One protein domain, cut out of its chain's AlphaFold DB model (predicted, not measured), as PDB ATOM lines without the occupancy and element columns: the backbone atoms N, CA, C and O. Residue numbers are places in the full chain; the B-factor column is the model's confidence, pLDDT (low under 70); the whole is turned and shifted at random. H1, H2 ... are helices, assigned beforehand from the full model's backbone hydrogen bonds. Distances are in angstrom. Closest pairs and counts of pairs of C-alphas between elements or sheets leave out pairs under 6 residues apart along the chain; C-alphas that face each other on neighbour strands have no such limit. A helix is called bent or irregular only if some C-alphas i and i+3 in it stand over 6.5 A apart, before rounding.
ATOM      1  N   PHE A 111     111.639 159.781 156.725       91.19
ATOM      2  CA  PHE A 111     112.713 159.266 155.884       91.19
ATOM      3  C   PHE A 111     114.060 159.899 156.249       91.19
ATOM      4  O   PHE A 111     115.014 159.193 156.591       91.19
ATOM      5  N   SER A 112     114.130 161.232 156.233       93.19
ATOM      6  CA  SER A 112     115.377 161.958 156.467       93.19
ATOM      7  C   SER A 112     115.926 161.799 157.887       93.19
ATOM      8  O   SER A 112     117.146 161.760 158.076       93.19
ATOM      9  N   SER A 113     115.037 161.645 158.865       91.50
ATOM     10  CA  SER A 113     115.367 161.395 160.269       91.50
ATOM     11  C   SER A 113     115.858 159.965 160.524       91.50
ATOM     12  O   SER A 113     116.707 159.764 161.384       91.50
ATOM     13  N   THR A 114     115.386 158.975 159.758       93.50
ATOM     14  CA  THR A 114     115.673 157.541 159.992       93.50
ATOM     15  C   THR A 114     116.893 157.029 159.208       93.50
ATOM     16  O   THR A 114     117.602 156.117 159.640       93.50
ATOM     17  N   MET A 115     117.196 157.632 158.055       95.50
ATOM     18  CA  MET A 115     118.328 157.241 157.200       95.50
ATOM     19  C   MET A 115     119.715 157.231 157.881       95.50
ATOM     20  O   MET A 115     120.521 156.357 157.549       95.50
ATOM     21  N   PRO A 116     120.051 158.142 158.820       95.31
ATOM     22  CA  PRO A 116     121.309 158.064 159.560       95.31
ATOM     23  C   PRO A 116     121.505 156.732 160.294       95.31
ATOM     24  O   PRO A 116     122.596 156.167 160.224       95.31
ATOM     25  N   ASP A 117     120.461 156.201 160.936       95.81
ATOM     26  CA  ASP A 117     120.522 154.906 161.621       95.81
ATOM     27  C   ASP A 117     120.558 153.745 160.628       95.81
ATOM     28  O   ASP A 117     121.324 152.797 160.806       95.81
ATOM     29  N   PHE A 118     119.851 153.864 159.502       97.25
ATOM     30  CA  PHE A 118     119.955 152.894 158.412       97.25
ATOM     31  C   PHE A 118     121.400 152.721 157.932       97.25
ATOM     32  O   PHE A 118     121.850 151.596 157.731       97.25
ATOM     33  N   PHE A 119     122.165 153.810 157.804       97.06
ATOM     34  CA  PHE A 119     123.573 153.744 157.402       97.06
ATOM     35  C   PHE A 119     124.521 153.178 158.463       97.06
ATOM     36  O   PHE A 119     125.657 152.842 158.108       97.06
ATOM     37  N   LYS A 120     124.098 153.102 159.731       96.31
ATOM     38  CA  LYS A 120     124.831 152.385 160.788       96.31
ATOM     39  C   LYS A 120     124.629 150.872 160.655       96.31
ATOM     40  O   LYS A 120     125.567 150.114 160.870       96.31
ATOM     41  N   ILE A 121     123.434 150.444 160.244       96.75
ATOM     42  CA  ILE A 121     123.074 149.028 160.069       96.75
ATOM     43  C   ILE A 121     123.616 148.490 158.730       96.75
ATOM     44  O   ILE A 121     124.295 147.457 158.672       96.75
ATOM     45  N   ILE A 122     123.329 149.218 157.646       96.94
ATOM     46  CA  ILE A 122     123.725 148.936 156.265       96.94
ATOM     47  C   ILE A 122     124.899 149.848 155.893       96.94
ATOM     48  O   ILE A 122     124.744 150.932 155.329       96.94
ATOM     49  N   ASP A 123     126.100 149.394 156.229       94.94
ATOM     50  CA  ASP A 123     127.358 150.135 156.092       94.94
ATOM     51  C   ASP A 123     128.220 149.691 154.897       94.94
ATOM     52  O   ASP A 123     129.197 150.364 154.563       94.94
ATOM     53  N   THR A 124     127.852 148.597 154.220       95.56
ATOM     54  CA  THR A 124     128.581 148.052 153.063       95.56
ATOM     55  C   THR A 124     127.689 147.798 151.850       95.56
ATOM     56  O   THR A 124     126.478 147.583 151.974       95.56
ATOM     57  N   ASP A 125     128.299 147.756 150.658       94.69
ATOM     58  CA  ASP A 125     127.593 147.408 149.415       94.69
ATOM     59  C   ASP A 125     127.019 145.983 149.469       94.69
ATOM     60  O   ASP A 125     125.935 145.737 148.942       94.69
ATOM     61  N   GLU A 126     127.710 145.040 150.118       95.38
ATOM     62  CA  GLU A 126     127.224 143.666 150.299       95.38
ATOM     63  C   GLU A 126     125.949 143.616 151.136       95.38
ATOM     64  O   GLU A 126     124.967 143.011 150.701       95.38
ATOM     65  N   LYS A 127     125.922 144.291 152.294       95.81
ATOM     66  CA  LYS A 127     124.713 144.367 153.125       95.81
ATOM     67  C   LYS A 127     123.577 145.053 152.376       95.81
ATOM     68  O   LYS A 127     122.458 144.544 152.390       95.81
ATOM     69  N   LEU A 128     123.866 146.154 151.678       95.88
ATOM     70  CA  LEU A 128     122.869 146.876 150.891       95.88
ATOM     71  C   LEU A 128     122.289 145.992 149.784       95.88
ATOM     72  O   LEU A 128     121.076 145.912 149.630       95.88
ATOM     73  N   ASN A 129     123.132 145.300 149.020       94.44
ATOM     74  CA  ASN A 129     122.668 144.429 147.943       94.44
ATOM     75  C   ASN A 129     121.888 143.222 148.482       94.44
ATOM     76  O   ASN A 129     120.860 142.871 147.905       94.44
ATOM     77  N   ALA A 130     122.323 142.621 149.594       95.00
ATOM     78  CA  ALA A 130     121.588 141.546 150.255       95.00
ATOM     79  C   ALA A 130     120.203 142.015 150.727       95.00
ATOM     80  O   ALA A 130     119.207 141.332 150.475       95.00
ATOM     81  N   PHE A 131     120.136 143.199 151.344       95.56
ATOM     82  CA  PHE A 131     118.891 143.813 151.787       95.56
ATOM     83  C   PHE A 131     117.955 144.113 150.614       95.56
ATOM     84  O   PHE A 131     116.801 143.705 150.632       95.56
ATOM     85  N   LEU A 132     118.449 144.755 149.554       93.25
ATOM     86  CA  LEU A 132     117.630 145.132 148.397       93.25
ATOM     87  C   LEU A 132     117.136 143.932 147.579       93.25
ATOM     88  O   LEU A 132     116.043 143.997 147.022       93.25
ATOM     89  N   ASN A 133     117.919 142.853 147.497       92.62
ATOM     90  CA  ASN A 133     117.549 141.663 146.731       92.62
ATOM     91  C   ASN A 133     116.331 140.944 147.332       92.62
ATOM     92  O   ASN A 133     115.461 140.475 146.602       92.62
ATOM     93  N   ASN A 134     116.252 140.856 148.664       93.31
ATOM     94  CA  ASN A 134     115.082 140.315 149.350       93.31
ATOM     95  C   ASN A 134     114.945 140.918 150.761       93.31
ATOM     96  O   ASN A 134     115.422 140.318 151.730       93.31
ATOM     97  N   PRO A 135     114.274 142.077 150.897       94.19
ATOM     98  CA  PRO A 135     114.221 142.788 152.171       94.19
ATOM     99  C   PRO A 135     113.524 142.007 153.281       94.19
ATOM    100  O   PRO A 135     114.018 141.970 154.405       94.19
ATOM    101  N   GLN A 136     112.417 141.325 152.964       95.19
ATOM    102  CA  GLN A 136     111.681 140.526 153.945       95.19
ATOM    103  C   GLN A 136     112.542 139.381 154.482       95.19
ATOM    104  O   GLN A 136     112.591 139.153 155.688       95.19
ATOM    105  N   LYS A 137     113.255 138.674 153.593       95.81
ATOM    106  CA  LYS A 137     114.183 137.621 154.009       95.81
ATOM    107  C   LYS A 137     115.327 138.192 154.842       95.81
ATOM    108  O   LYS A 137     115.648 137.616 155.871       95.81
ATOM    109  N   TYR A 138     115.910 139.320 154.435       97.00
ATOM    110  CA  TYR A 138     116.999 139.952 155.178       97.00
ATOM    111  C   TYR A 138     116.581 140.309 156.609       97.00
ATOM    112  O   TYR A 138     117.311 140.003 157.547       97.00
ATOM    113  N   ILE A 139     115.402 140.910 156.788       96.31
ATOM    114  CA  ILE A 139     114.847 141.226 158.111       96.31
ATOM    115  C   ILE A 139     114.640 139.944 158.932       96.31
ATOM    116  O   ILE A 139     115.110 139.860 160.066       96.31
ATOM    117  N   ASN A 140     114.024 138.912 158.350       94.50
ATOM    118  CA  ASN A 140     113.770 137.644 159.042       94.50
ATOM    119  C   ASN A 140     115.069 136.930 159.465       94.50
ATOM    120  O   ASN A 140     115.185 136.488 160.608       94.50
ATOM    121  N   ASP A 141     116.059 136.858 158.571       95.25
ATOM    122  CA  ASP A 141     117.356 136.208 158.814       95.25
ATOM    123  C   ASP A 141     118.185 136.945 159.889       95.25
ATOM    124  O   ASP A 141     119.071 136.353 160.514       95.25
ATOM    125  N   ASN A 142     117.896 138.231 160.127       94.94
ATOM    126  CA  ASN A 142     118.579 139.068 161.113       94.94
ATOM    127  C   ASN A 142     117.771 139.317 162.398       94.94
ATOM    128  O   ASN A 142     118.293 139.963 163.304       94.94
ATOM    129  N   ASN A 143     116.575 138.736 162.551       90.56
ATOM    130  CA  ASN A 143     115.710 138.915 163.730       90.56
ATOM    131  C   ASN A 143     116.356 138.516 165.076       90.56
ATOM    132  O   ASN A 143     115.889 138.891 166.139       90.56
ATOM    133  N   ARG A 144     117.420 137.706 165.054       87.69
ATOM    134  CA  ARG A 144     118.170 137.309 166.264       87.69
ATOM    135  C   ARG A 144     119.527 137.999 166.405       87.69
ATOM    136  O   ARG A 144     120.290 137.649 167.298       87.69
ATOM    137  N   LYS A 145     119.864 138.893 165.476       91.25
ATOM    138  CA  LYS A 145     121.166 139.572 165.402       91.25
ATOM    139  C   LYS A 145     121.040 141.076 165.587       91.25
ATOM    140  O   LYS A 145     121.950 141.679 166.134       91.25
ATOM    141  N   LEU A 146     119.944 141.644 165.096       92.88
ATOM    142  CA  LEU A 146     119.611 143.053 165.221       92.88
ATOM    143  C   LEU A 146     118.553 143.236 166.310       92.88
ATOM    144  O   LEU A 146     117.729 142.347 166.534       92.88
ATOM    145  N   SER A 147     118.592 144.389 166.966       92.00
ATOM    146  CA  SER A 147     117.585 144.832 167.933       92.00
ATOM    147  C   SER A 147     116.237 145.129 167.269       92.00
ATOM    148  O   SER A 147     116.152 145.326 166.051       92.00
ATOM    149  N   SER A 148     115.173 145.223 168.073       90.94
ATOM    150  CA  SER A 148     113.845 145.608 167.574       90.94
ATOM    151  C   SER A 148     113.875 146.989 166.910       90.94
ATOM    152  O   SER A 148     113.242 147.187 165.873       90.94
ATOM    153  N   PHE A 149     114.663 147.914 167.468       93.62
ATOM    154  CA  PHE A 149     114.896 149.249 166.916       93.62
ATOM    155  C   PHE A 149     115.516 149.179 165.517       93.62
ATOM    156  O   PHE A 149     114.975 149.736 164.564       93.62
ATOM    157  N   GLU A 150     116.614 148.438 165.356       95.12
ATOM    158  CA  GLU A 150     117.309 148.322 164.070       95.12
ATOM    159  C   GLU A 150     116.436 147.658 162.996       95.12
ATOM    160  O   GLU A 150     116.422 148.091 161.843       95.12
ATOM    161  N   LEU A 151     115.663 146.630 163.358       95.00
ATOM    162  CA  LEU A 151     114.716 146.004 162.433       95.00
ATOM    163  C   LEU A 151     113.605 146.979 162.020       95.00
ATOM    164  O   LEU A 151     113.207 146.977 160.852       95.00
ATOM    165  N   GLN A 152     113.146 147.835 162.937       94.12
ATOM    166  CA  GLN A 152     112.154 148.868 162.639       94.12
ATOM    167  C   GLN A 152     112.723 149.972 161.735       94.12
ATOM    168  O   GLN A 152     112.038 150.416 160.816       94.12
ATOM    169  N   VAL A 153     113.989 150.364 161.916       95.62
ATOM    170  CA  VAL A 153     114.704 151.272 160.997       95.62
ATOM    171  C   VAL A 153     114.722 150.698 159.577       95.62
ATOM    172  O   VAL A 153     114.392 151.401 158.619       95.62
ATOM    173  N   LEU A 154     115.066 149.412 159.428       96.44
ATOM    174  CA  LEU A 154     115.061 148.739 158.126       96.44
ATOM    175  C   LEU A 154     113.654 148.694 157.510       96.44
ATOM    176  O   LEU A 154     113.515 148.967 156.318       96.44
ATOM    177  N   GLU A 155     112.630 148.370 158.306       94.31
ATOM    178  CA  GLU A 155     111.225 148.359 157.886       94.31
ATOM    179  C   GLU A 155     110.770 149.735 157.383       94.31
ATOM    180  O   GLU A 155     110.216 149.840 156.289       94.31
ATOM    181  N   ILE A 156     111.015 150.797 158.153       92.75
ATOM    182  CA  ILE A 156     110.589 152.155 157.799       92.75
ATOM    183  C   ILE A 156     111.242 152.586 156.488       92.75
ATOM    184  O   ILE A 156     110.546 152.990 155.559       92.75
ATOM    185  N   VAL A 157     112.564 152.437 156.370       94.19
ATOM    186  CA  VAL A 157     113.299 152.904 155.187       94.19
ATOM    187  C   VAL A 157     112.891 152.151 153.924       94.19
ATOM    188  O   VAL A 157     112.712 152.769 152.878       94.19
ATOM    189  N   ILE A 158     112.718 150.828 153.981       93.31
ATOM    190  CA  ILE A 158     112.413 150.055 152.769       93.31
ATOM    191  C   ILE A 158     110.986 150.247 152.261       93.31
ATOM    192  O   ILE A 158     110.742 150.093 151.059       93.31
ATOM    193  N   ASN A 159     110.053 150.547 153.166       90.88
ATOM    194  CA  ASN A 159     108.672 150.845 152.818       90.88
ATOM    195  C   ASN A 159     108.472 152.319 152.439       90.88
ATOM    196  O   ASN A 159     107.429 152.645 151.874       90.88
ATOM    197  N   ASP A 160     109.453 153.192 152.681       90.50
ATOM    198  CA  ASP A 160     109.374 154.588 152.270       90.50
ATOM    199  C   ASP A 160     109.522 154.733 150.735       90.50
ATOM    200  O   ASP A 160     110.512 154.268 150.142       90.50
ATOM    201  N   PRO A 161     108.565 155.382 150.043       89.62
ATOM    202  CA  PRO A 161     108.657 155.609 148.604       89.62
ATOM    203  C   PRO A 161     109.897 156.407 148.184       89.62
ATOM    204  O   PRO A 161     110.455 156.125 147.120       89.62
ATOM    205  N   ALA A 162     110.353 157.367 148.998       90.81
ATOM    206  CA  ALA A 162     111.510 158.205 148.690       90.81
ATOM    207  C   ALA A 162     112.792 157.372 148.601       90.81
ATOM    208  O   ALA A 162     113.588 157.577 147.683       90.81
ATOM    209  N   PHE A 163     112.956 156.369 149.472       93.25
ATOM    210  CA  PHE A 163     114.096 155.450 149.421       93.25
ATOM    211  C   PHE A 163     114.171 154.708 148.085       93.25
ATOM    212  O   PHE A 163     115.230 154.613 147.464       93.25
ATOM    213  N   SER A 164     113.029 154.206 147.614       89.00
ATOM    214  CA  SER A 164     112.945 153.434 146.370       89.00
ATOM    215  C   SER A 164     113.227 154.285 145.123       89.00
ATOM    216  O   SER A 164     113.729 153.762 144.127       89.00
ATOM    217  N   GLN A 165     112.942 155.590 145.196       89.75
ATOM    218  CA  GLN A 165     113.167 156.567 144.126       89.75
ATOM    219  C   GLN A 165     114.617 157.062 144.030       89.75
ATOM    220  O   GLN A 165     114.974 157.702 143.038       89.75
ATOM    221  N   LEU A 166     115.471 156.772 145.019       93.06
ATOM    222  CA  LEU A 166     116.875 157.174 144.971       93.06
ATOM    223  C   LEU A 166     117.605 156.490 143.799       93.06
ATOM    224  O   LEU A 166     117.477 155.272 143.641       93.06
ATOM    225  N   PRO A 167     118.413 157.213 142.997       91.75
ATOM    226  CA  PRO A 167     119.065 156.649 141.812       91.75
ATOM    227  C   PRO A 167     119.946 155.420 142.078       91.75
ATOM    228  O   PRO A 167     120.061 154.549 141.215       91.75
ATOM    229  N   SER A 168     120.580 155.330 143.251       90.56
ATOM    230  CA  SER A 168     121.400 154.173 143.641       90.56
ATOM    231  C   SER A 168     120.585 152.960 144.095       90.56
ATOM    232  O   SER A 168     121.123 151.848 144.136       90.56
ATOM    233  N   ILE A 169     119.306 153.154 144.419       92.06
ATOM    234  CA  ILE A 169     118.361 152.095 144.784       92.06
ATOM    235  C   ILE A 169     117.574 151.658 143.551       92.06
ATOM    236  O   ILE A 169     117.610 150.478 143.205       92.06
ATOM    237  N   ASN A 170     116.907 152.614 142.894       80.06
ATOM    238  CA  ASN A 170     116.077 152.458 141.699       80.06
ATOM    239  C   ASN A 170     115.239 151.169 141.721       80.06
ATOM    240  O   ASN A 170     115.278 150.346 140.801       80.06
ATOM    241  N   ARG A 171     114.527 150.965 142.831       81.75
ATOM    242  CA  ARG A 171     113.664 149.804 143.044       81.75
ATOM    243  C   ARG A 171     112.235 150.205 142.714       81.75
ATOM    244  O   ARG A 171     111.759 151.241 143.166       81.75
ATOM    245  N   GLN A 172     111.514 149.358 141.986       77.25
ATOM    246  CA  GLN A 172     110.080 149.557 141.807       77.25
ATOM    247  C   GLN A 172     109.378 149.309 143.149       77.25
ATOM    248  O   GLN A 172     109.259 148.167 143.599       77.25
ATOM    249  N   HIS A 173     108.958 150.384 143.816       74.31
ATOM    250  CA  HIS A 173     108.148 150.293 145.024       74.31
ATOM    251  C   HIS A 173     106.768 149.751 144.650       74.31
ATOM    252  O   HIS A 173     106.058 150.358 143.846       74.31
ATOM    253  N   ASN A 174     106.397 148.601 145.210       75.38
ATOM    254  CA  ASN A 174     105.047 148.076 145.079       75.38
ATOM    255  C   ASN A 174     104.275 148.359 146.376       75.38
ATOM    256  O   ASN A 174     104.510 147.658 147.360       75.38
ATOM    257  N   PRO A 175     103.341 149.325 146.386       69.75
ATOM    258  CA  PRO A 175     102.614 149.702 147.596       69.75
ATOM    259  C   PRO A 175     101.695 148.592 148.131       69.75
ATOM    260  O   PRO A 175     101.210 148.700 149.252       69.75
ATOM    261  N   SER A 176     101.441 147.518 147.366       72.62
ATOM    262  CA  SER A 176     100.673 146.360 147.848       72.62
ATOM    263  C   SER A 176     101.503 145.338 148.632       72.62
ATOM    264  O   SER A 176     100.933 144.412 149.206       72.62
ATOM    265  N   VAL A 177     102.832 145.487 148.669       82.25
ATOM    266  CA  VAL A 177     103.741 144.582 149.382       82.25
ATOM    267  C   VAL A 177     104.412 145.349 150.511       82.25
ATOM    268  O   VAL A 177     105.418 146.023 150.306       82.25
ATOM    269  N   PHE A 178     103.850 145.218 151.710       88.31
ATOM    270  CA  PHE A 178     104.441 145.758 152.926       88.31
ATOM    271  C   PHE A 178     105.517 144.802 153.449       88.31
ATOM    272  O   PHE A 178     105.245 143.624 153.695       88.31
ATOM    273  N   ILE A 179     106.742 145.298 153.598       91.75
ATOM    274  CA  ILE A 179     107.811 144.563 154.277       91.75
ATOM    275  C   ILE A 179     107.611 144.764 155.774       91.75
ATOM    276  O   ILE A 179     107.488 145.900 156.206       91.75
ATOM    277  N   SER A 180     107.578 143.697 156.563       92.12
ATOM    278  CA  SER A 180     107.317 143.795 158.005       92.12
ATOM    279  C   SER A 180     108.437 143.179 158.830       92.12
ATOM    280  O   SER A 180     109.024 142.159 158.462       92.12
TER     281      SER A 180
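This is residues 111 to 180 of the 542 residues of an uncharacterized protein of Legionella sp. PC997 (UniProt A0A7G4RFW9). A compact, rounded cluster of helices: H3 and H4 run side by side in opposite ways, H1 crosses H4, H2 makes a corner with H3, and short H5 follows H4. Residues 166 to 180, without a named element, trail round the outside. The printed part has 70 residues with five named helices, H1 to H5 in order, and no named strand: all helix. The radius of gyration of the C-alphas is 11.2 A; the spans are 29 by 24 by 22 A.

H1, residues 111 to 121, 15.2 A, begins at C-alpha 111 (112.713, 159.266, 155.884) and is only just irregular: C-alphas 113 and 116 are 6.8 A apart. H2 is residues 125 to 133, 11.9 A; H3 135 to 142, 10.6 A; H4 148 to 159, 16.5 A. H5, residues 161 to 165, 6.4 A, ends at C-alpha 165 (113.167, 156.567, 144.126).

H1 touches H4 at a steep tilt of 56 degrees; the closest C-alphas, of Phe 118 and Val 153, are 6.1 A apart. H2 and H3 only just touch, with 3 pairs of C-alphas within 8 A, and only at the corner; closest are Phe 131 and Tyr 138, C-alphas 5.5 A apart. The hairpin H3 and H4 only just touches, also with 3 pairs; closest are the C-alphas of Ile 139 and Leu 151, 6.4 A. O i to N i+4 pairs are within hydrogen-bond range throughout H2, H3, H4 and H5, and 5 of 7 in H1.

The printed part has no cut, and the four links between helices are tight. The farthest C-alphas, of Arg 144 and Pro 167, are 31.2 A apart. Residue 175 alone has pLDDT under 70.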